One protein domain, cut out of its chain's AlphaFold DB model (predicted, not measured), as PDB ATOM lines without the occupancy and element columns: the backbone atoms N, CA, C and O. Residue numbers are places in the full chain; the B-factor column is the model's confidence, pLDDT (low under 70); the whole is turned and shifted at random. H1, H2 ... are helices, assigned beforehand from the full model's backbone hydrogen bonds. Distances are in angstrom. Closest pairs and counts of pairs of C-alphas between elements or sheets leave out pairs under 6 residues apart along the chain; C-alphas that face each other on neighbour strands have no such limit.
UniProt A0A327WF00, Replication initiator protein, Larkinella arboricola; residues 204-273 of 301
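This is residues 204 to 273 of the 301 residues of the protein "Replication initiator protein" of Larkinella arboricola (UniProt A0A327WF00). The longest helix, H3, runs along one side of a small four-helix body, with H1 and H4 to either side of it; H2 folds back beside H1 as a helical hairpin. The 70 printed residues, all helix in class, have named helices H1 to H4 in chain order and no named strand; the whole is compact, radius of gyration of the C-alphas 11.5 A, spanning 33 by 28 by 23 A.

H3, residues 235 to 252, is 25.4 A long. H1, residues 204 to 215, begins at C-alpha 204 (2.610, 26.434, 38.196). H2 is residues 220 to 232; H4, residues 260 to 272, ends at C-alpha 272 (-4.704, 11.582, 40.954).

H3 touches H1, closest C-alphas Asp 204 and Ser 242, 5.7 A. H1 touches H2, closest C-alphas Leu 212 and Tyr 223, 6.3 A. H3 and H4, a hairpin, only just touch, with 3 pairs of C-alphas within 8 A, the closest Ile 245 and Ile 264, 7.5 A. In the four helices every O i to N i+4 pair is within hydrogen-bond range.

The printed part has no cut and no long link. Residues 233 to 235 and 252 to 258 have pLDDT under 70.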
ATOM      1  N   ASP A 204       3.681  27.407  38.428       81.94
ATOM      2  CA  ASP A 204       2.610  26.434  38.196       81.94
ATOM      3  C   ASP A 204       1.481  26.543  39.222       81.94
ATOM      4  O   ASP A 204       0.309  26.463  38.869       81.94
ATOM      5  N   VAL A 205       1.815  26.781  40.492       78.38
ATOM      6  CA  VAL A 205       0.823  26.985  41.557       78.38
ATOM      7  C   VAL A 205       0.090  28.301  41.338       78.38
ATOM      8  O   VAL A 205      -1.134  28.325  41.420       78.38
ATOM      9  N   ILE A 206       0.807  29.377  41.001       79.31
ATOM     10  CA  ILE A 206       0.200  30.685  40.706       79.31
ATOM     11  C   ILE A 206      -0.760  30.569  39.513       79.31
ATOM     12  O   ILE A 206      -1.895  31.048  39.575       79.31
ATOM     13  N   PHE A 207      -0.335  29.881  38.451       85.31
ATOM     14  CA  PHE A 207      -1.171  29.603  37.288       85.31
ATOM     15  C   PHE A 207      -2.437  28.819  37.666       85.31
ATOM     16  O   PHE A 207      -3.546  29.251  37.343       85.31
ATOM     17  N   LEU A 208      -2.291  27.707  38.393       85.38
ATOM     18  CA  LEU A 208      -3.417  26.878  38.824       85.38
ATOM     19  C   LEU A 208      -4.376  27.653  39.729       85.38
ATOM     20  O   LEU A 208      -5.585  27.576  39.526       85.38
ATOM     21  N   MET A 209      -3.872  28.468  40.660       80.75
ATOM     22  CA  MET A 209      -4.707  29.344  41.487       80.75
ATOM     23  C   MET A 209      -5.563  30.282  40.636       80.75
ATOM     24  O   MET A 209      -6.752  30.442  40.919       80.75
ATOM     25  N   GLY A 210      -4.979  30.887  39.598       83.12
ATOM     26  CA  GLY A 210      -5.688  31.772  38.675       83.12
ATOM     27  C   GLY A 210      -6.785  31.045  37.898       83.12
ATOM     28  O   GLY A 210      -7.938  31.480  37.907       83.12
ATOM     29  N   VAL A 211      -6.450  29.903  37.291       86.25
ATOM     30  CA  VAL A 211      -7.404  29.095  36.514       86.25
ATOM     31  C   VAL A 211      -8.537  28.578  37.396       86.25
ATOM     32  O   VAL A 211      -9.708  28.726  37.052       86.25
ATOM     33  N   LEU A 212      -8.222  28.011  38.562       84.12
ATOM     34  CA  LEU A 212      -9.225  27.460  39.473       84.12
ATOM     35  C   LEU A 212     -10.159  28.546  40.008       84.12
ATOM     36  O   LEU A 212     -11.356  28.304  40.137       84.12
ATOM     37  N   LYS A 213      -9.654  29.757  40.267       84.38
ATOM     38  CA  LYS A 213     -10.490  30.884  40.699       84.38
ATOM     39  C   LYS A 213     -11.479  31.315  39.613       84.38
ATOM     40  O   LYS A 213     -12.593  31.716  39.935       84.38
ATOM     41  N   GLN A 214     -11.092  31.211  38.342       80.94
ATOM     42  CA  GLN A 214     -11.985  31.469  37.212       80.94
ATOM     43  C   GLN A 214     -13.021  30.350  37.026       80.94
ATOM     44  O   GLN A 214     -14.172  30.626  36.706       80.94
ATOM     45  N   VAL A 215     -12.620  29.092  37.224       83.31
ATOM     46  CA  VAL A 215     -13.483  27.914  37.045       83.31
ATOM     47  C   VAL A 215     -14.505  27.758  38.177       83.31
ATOM     48  O   VAL A 215     -15.644  27.375  37.922       83.31
ATOM     49  N   TYR A 216     -14.109  28.058  39.415       81.88
ATOM     50  CA  TYR A 216     -14.909  27.861  40.628       81.88
ATOM     51  C   TYR A 216     -15.293  29.187  41.299       81.88
ATOM     52  O   TYR A 216     -15.395  29.243  42.525       81.88
ATOM     53  N   SER A 217     -15.501  30.256  40.520       77.88
ATOM     54  CA  SER A 217     -15.762  31.611  41.038       77.88
ATOM     55  C   SER A 217     -16.882  31.661  42.083       77.88
ATOM     56  O   SER A 217     -16.742  32.344  43.096       77.88
ATOM     57  N   ASP A 218     -17.940  30.870  41.877       79.31
ATOM     58  CA  ASP A 218     -19.132  30.831  42.736       79.31
ATOM     59  C   ASP A 218     -19.137  29.624  43.697       79.31
ATOM     60  O   ASP A 218     -20.068  29.434  44.476       79.31
ATOM     61  N   GLN A 219     -18.092  28.790  43.660       81.00
ATOM     62  CA  GLN A 219     -17.995  27.521  44.388       81.00
ATOM     63  C   GLN A 219     -16.742  27.480  45.271       81.00
ATOM     64  O   GLN A 219     -15.881  26.610  45.129       81.00
ATOM     65  N   LYS A 220     -16.645  28.411  46.228       73.88
ATOM     66  CA  LYS A 220     -15.478  28.551  47.119       73.88
ATOM     67  C   LYS A 220     -15.056  27.232  47.788       73.88
ATOM     68  O   LYS A 220     -13.874  26.918  47.824       73.88
ATOM     69  N   ALA A 221     -16.011  26.420  48.245       72.56
ATOM     70  CA  ALA A 221     -15.715  25.133  48.879       72.56
ATOM     71  C   ALA A 221     -15.089  24.092  47.922       72.56
ATOM     72  O   ALA A 221     -14.337  23.230  48.381       72.56
ATOM     73  N   HIS A 222     -15.389  24.158  46.617       76.75
ATOM     74  CA  HIS A 222     -14.737  23.330  45.593       76.75
ATOM     75  C   HIS A 222     -13.366  23.889  45.217       76.75
ATOM     76  O   HIS A 222     -12.436  23.106  45.040       76.75
ATOM     77  N   TYR A 223     -13.219  25.218  45.157       80.75
ATOM     78  CA  TYR A 223     -11.919  25.865  44.975       80.75
ATOM     79  C   TYR A 223     -10.951  25.461  46.089       80.75
ATOM     80  O   TYR A 223      -9.895  24.908  45.798       80.75
ATOM     81  N   ASP A 224     -11.338  25.660  47.353       73.69
ATOM     82  CA  ASP A 224     -10.476  25.403  48.510       73.69
ATOM     83  C   ASP A 224     -10.062  23.925  48.573       73.69
ATOM     84  O   ASP A 224      -8.895  23.616  48.788       73.69
ATOM     85  N   ARG A 225     -10.986  22.989  48.311       74.62
ATOM     86  CA  ARG A 225     -10.673  21.550  48.282       74.62
ATOM     87  C   ARG A 225      -9.777  21.151  47.123       74.62
ATOM     88  O   ARG A 225      -8.818  20.421  47.338       74.62
ATOM     89  N   THR A 226     -10.080  21.621  45.917       77.38
ATOM     90  CA  THR A 226      -9.256  21.340  44.736       77.38
ATOM     91  C   THR A 226      -7.855  21.914  44.922       77.38
ATOM     92  O   THR A 226      -6.869  21.249  44.619       77.38
ATOM     93  N   MET A 227      -7.757  23.124  45.476       80.31
ATOM     94  CA  MET A 227      -6.483  23.766  45.760       80.31
ATOM     95  C   MET A 227      -5.713  23.012  46.845       80.31
ATOM     96  O   MET A 227      -4.547  22.710  46.634       80.31
ATOM     97  N   ASN A 228      -6.352  22.640  47.956       76.06
ATOM     98  CA  ASN A 228      -5.710  21.846  49.006       76.06
ATOM     99  C   ASN A 228      -5.222  20.500  48.464       76.06
ATOM    100  O   ASN A 228      -4.065  20.158  48.664       76.06
ATOM    101  N   PHE A 229      -6.049  19.801  47.685       78.75
ATOM    102  CA  PHE A 229      -5.668  18.549  47.042       78.75
ATOM    103  C   PHE A 229      -4.462  18.719  46.109       78.75
ATOM    104  O   PHE A 229      -3.531  17.924  46.166       78.75
ATOM    105  N   ILE A 230      -4.439  19.767  45.275       81.12
ATOM    106  CA  ILE A 230      -3.300  20.079  44.395       81.12
ATOM    107  C   ILE A 230      -2.054  20.418  45.215       81.12
ATOM    108  O   ILE A 230      -0.964  19.972  44.875       81.12
ATOM    109  N   MET A 231      -2.202  21.181  46.297       73.69
ATOM    110  CA  MET A 231      -1.097  21.565  47.180       73.69
ATOM    111  C   MET A 231      -0.572  20.399  48.028       73.69
ATOM    112  O   MET A 231       0.572  20.444  48.475       73.69
ATOM    113  N   GLU A 232      -1.379  19.356  48.223       72.94
ATOM    114  CA  GLU A 232      -0.970  18.074  48.802       72.94
ATOM    115  C   GLU A 232      -0.192  17.198  47.803       72.94
ATOM    116  O   GLU A 232       0.526  16.288  48.226       72.94
ATOM    117  N   GLN A 233      -0.278  17.485  46.494       69.62
ATOM    118  CA  GLN A 233       0.511  16.793  45.474       69.62
ATOM    119  C   GLN A 233       1.970  17.269  45.457       69.62
ATOM    120  O   GLN A 233       2.328  18.378  45.856       69.62
ATOM    121  N   GLU A 234       2.846  16.423  44.928       59.91
ATOM    122  CA  GLU A 234       4.263  16.749  44.758       59.91
ATOM    123  C   GLU A 234       4.483  17.708  43.576       59.91
ATOM    124  O   GLU A 234       3.735  17.693  42.595       59.91
ATOM    125  N   ARG A 235       5.553  18.519  43.607       67.19
ATOM    126  CA  ARG A 235       5.826  19.535  42.566       67.19
ATOM    127  C   ARG A 235       5.786  18.999  41.122       67.19
ATOM    128  O   ARG A 235       5.197  19.687  40.289       67.19
ATOM    129  N   PRO A 236       6.328  17.811  40.785       72.44
ATOM    130  CA  PRO A 236       6.229  17.272  39.424       72.44
ATOM    131  C   PRO A 236       4.788  16.976  38.991       72.44
ATOM    132  O   PRO A 236       4.454  17.124  37.820       72.44
ATOM    133  N   GLN A 237       3.923  16.590  39.931       76.06
ATOM    134  CA  GLN A 237       2.506  16.343  39.673       76.06
ATOM    135  C   GLN A 237       1.751  17.661  39.511       76.06
ATOM    136  O   GLN A 237       1.002  17.801  38.551       76.06
ATOM    137  N   ILE A 238       2.028  18.657  40.362       82.81
ATOM    138  CA  ILE A 238       1.508  20.025  40.203       82.81
ATOM    139  C   ILE A 238       1.888  20.581  38.824       82.81
ATOM    140  O   ILE A 238       1.033  21.110  38.117       82.81
ATOM    141  N   LYS A 239       3.146  20.402  38.400       82.75
ATOM    142  CA  LYS A 239       3.620  20.801  37.071       82.75
ATOM    143  C   LYS A 239       2.918  20.034  35.947       82.75
ATOM    144  O   LYS A 239       2.443  20.650  35.003       82.75
ATOM    145  N   ALA A 240       2.769  18.714  36.059       81.44
ATOM    146  CA  ALA A 240       2.060  17.913  35.058       81.44
ATOM    147  C   ALA A 240       0.573  18.302  34.927       81.44
ATOM    148  O   ALA A 240       0.043  18.362  33.815       81.44
ATOM    149  N   ILE A 241      -0.092  18.599  36.049       84.38
ATOM    150  CA  ILE A 241      -1.464  19.125  36.087       84.38
ATOM    151  C   ILE A 241      -1.509  20.486  35.383       84.38
ATOM    152  O   ILE A 241      -2.332  20.695  34.490       84.38
ATOM    153  N   SER A 242      -0.590  21.382  35.745       87.50
ATOM    154  CA  SER A 242      -0.428  22.714  35.157       87.50
ATOM    155  C   SER A 242      -0.241  22.652  33.636       87.50
ATOM    156  O   SER A 242      -1.018  23.255  32.896       87.50
ATOM    157  N   ASP A 243       0.698  21.843  33.143       86.88
ATOM    158  CA  ASP A 243       1.004  21.708  31.715       86.88
ATOM    159  C   ASP A 243      -0.174  21.135  30.915       86.88
ATOM    160  O   ASP A 243      -0.495  21.631  29.832       86.88
ATOM    161  N   ARG A 244      -0.891  20.141  31.457       85.38
ATOM    162  CA  ARG A 244      -2.088  19.589  30.798       85.38
ATOM    163  C   ARG A 244      -3.214  20.609  30.713       85.38
ATOM    164  O   ARG A 244      -3.869  20.701  29.675       85.38
ATOM    165  N   ILE A 245      -3.422  21.393  31.770       85.88
ATOM    166  CA  ILE A 245      -4.422  22.463  31.781       85.88
ATOM    167  C   ILE A 245      -4.036  23.574  30.794       85.88
ATOM    168  O   ILE A 245      -4.897  24.016  30.035       85.88
ATOM    169  N   ARG A 246      -2.756  23.966  30.712       87.25
ATOM    170  CA  ARG A 246      -2.263  24.934  29.709       87.25
ATOM    171  C   ARG A 246      -2.545  24.477  28.282       87.25
ATOM    172  O   ARG A 246      -3.135  25.231  27.514       87.25
ATOM    173  N   VAL A 247      -2.203  23.230  27.947       83.00
ATOM    174  CA  VAL A 247      -2.450  22.650  26.613       83.00
ATOM    175  C   VAL A 247      -3.939  22.661  26.254       83.00
ATOM    176  O   VAL A 247      -4.299  22.793  25.088       83.00
ATOM    177  N   LEU A 248      -4.830  22.505  27.231       78.62
ATOM    178  CA  LEU A 248      -6.271  22.504  26.978       78.62
ATOM    179  C   LEU A 248      -6.850  23.893  26.811       78.62
ATOM    180  O   LEU A 248      -7.703  24.069  25.946       78.62
ATOM    181  N   ILE A 249      -6.385  24.858  27.603       80.31
ATOM    182  CA  ILE A 249      -6.747  26.265  27.425       80.31
ATOM    183  C   ILE A 249      -6.302  26.729  26.031       80.31
ATOM    184  O   ILE A 249      -7.096  27.327  25.311       80.31
ATOM    185  N   ASP A 250      -5.093  26.351  25.607       78.88
ATOM    186  CA  ASP A 250      -4.568  26.653  24.270       78.88
ATOM    187  C   ASP A 250      -5.388  25.979  23.147       78.88
ATOM    188  O   ASP A 250      -5.709  26.589  22.127       78.88
ATOM    189  N   LYS A 251      -5.854  24.741  23.362       70.12
ATOM    190  CA  LYS A 251      -6.787  24.062  22.439       70.12
ATOM    191  C   LYS A 251      -8.188  24.685  22.423       70.12
ATOM    192  O   LYS A 251      -8.871  24.609  21.401       70.12
ATOM    193  N   GLN A 252      -8.624  25.296  23.525       65.56
ATOM    194  CA  GLN A 252      -9.924  25.959  23.654       65.56
ATOM    195  C   GLN A 252      -9.979  27.293  22.891       65.56
ATOM    196  O   GLN A 252     -11.056  27.677  22.433       65.56
ATOM    197  N   SER A 253      -8.840  27.971  22.687       58.31
ATOM    198  CA  SER A 253      -8.747  29.129  21.780       58.31
ATOM    199  C   SER A 253      -9.017  28.776  20.313       58.31
ATOM    200  O   SER A 253      -9.395  29.654  19.539       58.31
ATOM    201  N   THR A 254      -8.874  27.503  19.932       58.03
ATOM    202  CA  THR A 254      -8.895  27.058  18.528       58.03
ATOM    203  C   THR A 254     -10.204  26.360  18.129       58.03
ATOM    204  O   THR A 254     -10.515  26.298  16.940       58.03
ATOM    205  N   ASN A 255     -11.008  25.837  19.073       49.25
ATOM    206  CA  ASN A 255     -12.342  25.280  18.786       49.25
ATOM    207  C   ASN A 255     -13.239  25.148  20.045       49.25
ATOM    208  O   ASN A 255     -12.721  25.029  21.148       49.25
ATOM    209  N   ARG A 256     -14.577  25.155  19.842       55.41
ATOM    210  CA  ARG A 256     -15.735  25.029  20.784       55.41
ATOM    211  C   ARG A 256     -15.464  25.084  22.307       55.41
ATOM    212  O   ARG A 256     -14.749  24.252  22.842       55.41
ATOM    213  N   LYS A 257     -16.218  25.943  23.026       58.16
ATOM    214  CA  LYS A 257     -16.300  26.051  24.508       58.16
ATOM    215  C   LYS A 257     -16.161  24.692  25.230       58.16
ATOM    216  O   LYS A 257     -17.135  23.952  25.360       58.16
ATOM    217  N   ILE A 258     -14.963  24.402  25.736       64.31
ATOM    218  CA  ILE A 258     -14.669  23.239  26.581       64.31
ATOM    219  C   ILE A 258     -15.122  23.545  28.017       64.31
ATOM    220  O   ILE A 258     -14.862  24.629  28.543       64.31
ATOM    221  N   ASN A 259     -15.798  22.595  28.672       73.75
ATOM    222  CA  ASN A 259     -16.107  22.690  30.101       73.75
ATOM    223  C   ASN A 259     -14.836  22.401  30.919       73.75
ATOM    224  O   ASN A 259     -14.581  21.262  31.313       73.75
ATOM    225  N   LEU A 260     -14.033  23.446  31.139       74.00
ATOM    226  CA  LEU A 260     -12.737  23.359  31.811       74.00
ATOM    227  C   LEU A 260     -12.855  22.784  33.232       74.00
ATOM    228  O   LEU A 260     -12.044  21.949  33.617       74.00
ATOM    229  N   GLY A 261     -13.912  23.133  33.976       73.81
ATOM    230  CA  GLY A 261     -14.158  22.575  35.312       73.81
ATOM    231  C   GLY A 261     -14.495  21.086  35.304       73.81
ATOM    232  O   GLY A 261     -14.018  20.336  36.150       73.81
ATOM    233  N   GLY A 262     -15.266  20.624  34.315       74.50
ATOM    234  CA  GLY A 262     -15.517  19.196  34.109       74.50
ATOM    235  C   GLY A 262     -14.236  18.417  33.804       74.50
ATOM    236  O   GLY A 262     -14.024  17.347  34.372       74.50
ATOM    237  N   TYR A 263     -13.360  18.980  32.967       79.75
ATOM    238  CA  TYR A 263     -12.082  18.351  32.645       79.75
ATOM    239  C   TYR A 263     -11.138  18.308  33.845       79.75
ATOM    240  O   TYR A 263     -10.590  17.251  34.122       79.75
ATOM    241  N   ILE A 264     -10.953  19.424  34.559       80.00
ATOM    242  CA  ILE A 264     -10.065  19.474  35.729       80.00
ATOM    243  C   ILE A 264     -10.500  18.428  36.758       80.00
ATOM    244  O   ILE A 264      -9.663  17.683  37.254       80.00
ATOM    245  N   ARG A 265     -11.808  18.282  37.007       77.88
ATOM    246  CA  ARG A 265     -12.318  17.218  37.883       77.88
ATOM    247  C   ARG A 265     -11.997  15.821  37.370       77.88
ATOM    248  O   ARG A 265     -11.531  14.995  38.142       77.88
ATOM    249  N   HIS A 266     -12.238  15.550  36.089       74.69
ATOM    250  CA  HIS A 266     -11.943  14.242  35.503       74.69
ATOM    251  C   HIS A 266     -10.441  13.925  35.540       74.69
ATOM    252  O   HIS A 266     -10.067  12.839  35.963       74.69
ATOM    253  N   LEU A 267      -9.593  14.897  35.194       79.50
ATOM    254  CA  LEU A 267      -8.135  14.830  35.289       79.50
ATOM    255  C   LEU A 267      -7.696  14.467  36.709       79.50
ATOM    256  O   LEU A 267      -6.974  13.498  36.907       79.50
ATOM    257  N   LEU A 268      -8.140  15.238  37.703       78.62
ATOM    258  CA  LEU A 268      -7.752  15.027  39.096       78.62
ATOM    259  C   LEU A 268      -8.301  13.708  39.650       78.62
ATOM    260  O   LEU A 268      -7.642  13.063  40.460       78.62
ATOM    261  N   ARG A 269      -9.477  13.268  39.197       79.50
ATOM    262  CA  ARG A 269     -10.084  12.005  39.623       79.50
ATOM    263  C   ARG A 269      -9.380  10.785  39.036       79.50
ATOM    264  O   ARG A 269      -8.980   9.912  39.797       79.50
ATOM    265  N   GLU A 270      -9.230  10.719  37.715       71.19
ATOM    266  CA  GLU A 270      -8.646   9.558  37.025       71.19
ATOM    267  C   GLU A 270      -7.146   9.432  37.292       71.19
ATOM    268  O   GLU A 270      -6.652   8.343  37.578       71.19
ATOM    269  N   ASP A 271      -6.425  10.553  37.231       70.25
ATOM    270  CA  ASP A 271      -4.964  10.522  37.252       70.25
ATOM    271  C   ASP A 271      -4.389  10.698  38.665       70.25
ATOM    272  O   ASP A 271      -3.238  10.323  38.907       70.25
ATOM    273  N   TYR A 272      -5.176  11.243  39.605       72.62
ATOM    274  CA  TYR A 272      -4.704  11.582  40.954       72.62
ATOM    275  C   TYR A 272      -5.618  11.095  42.096       72.62
ATOM    276  O   TYR A 272      -5.227  11.193  43.255       72.62
ATOM    277  N   GLY A 273      -6.789  10.510  41.813       73.50
ATOM    278  CA  GLY A 273      -7.674   9.951  42.844       73.50
ATOM    279  C   GLY A 273      -8.475  10.989  43.639       73.50
ATOM    280  O   GLY A 273      -8.841  10.734  44.783       73.50
TER     281      GLY A 273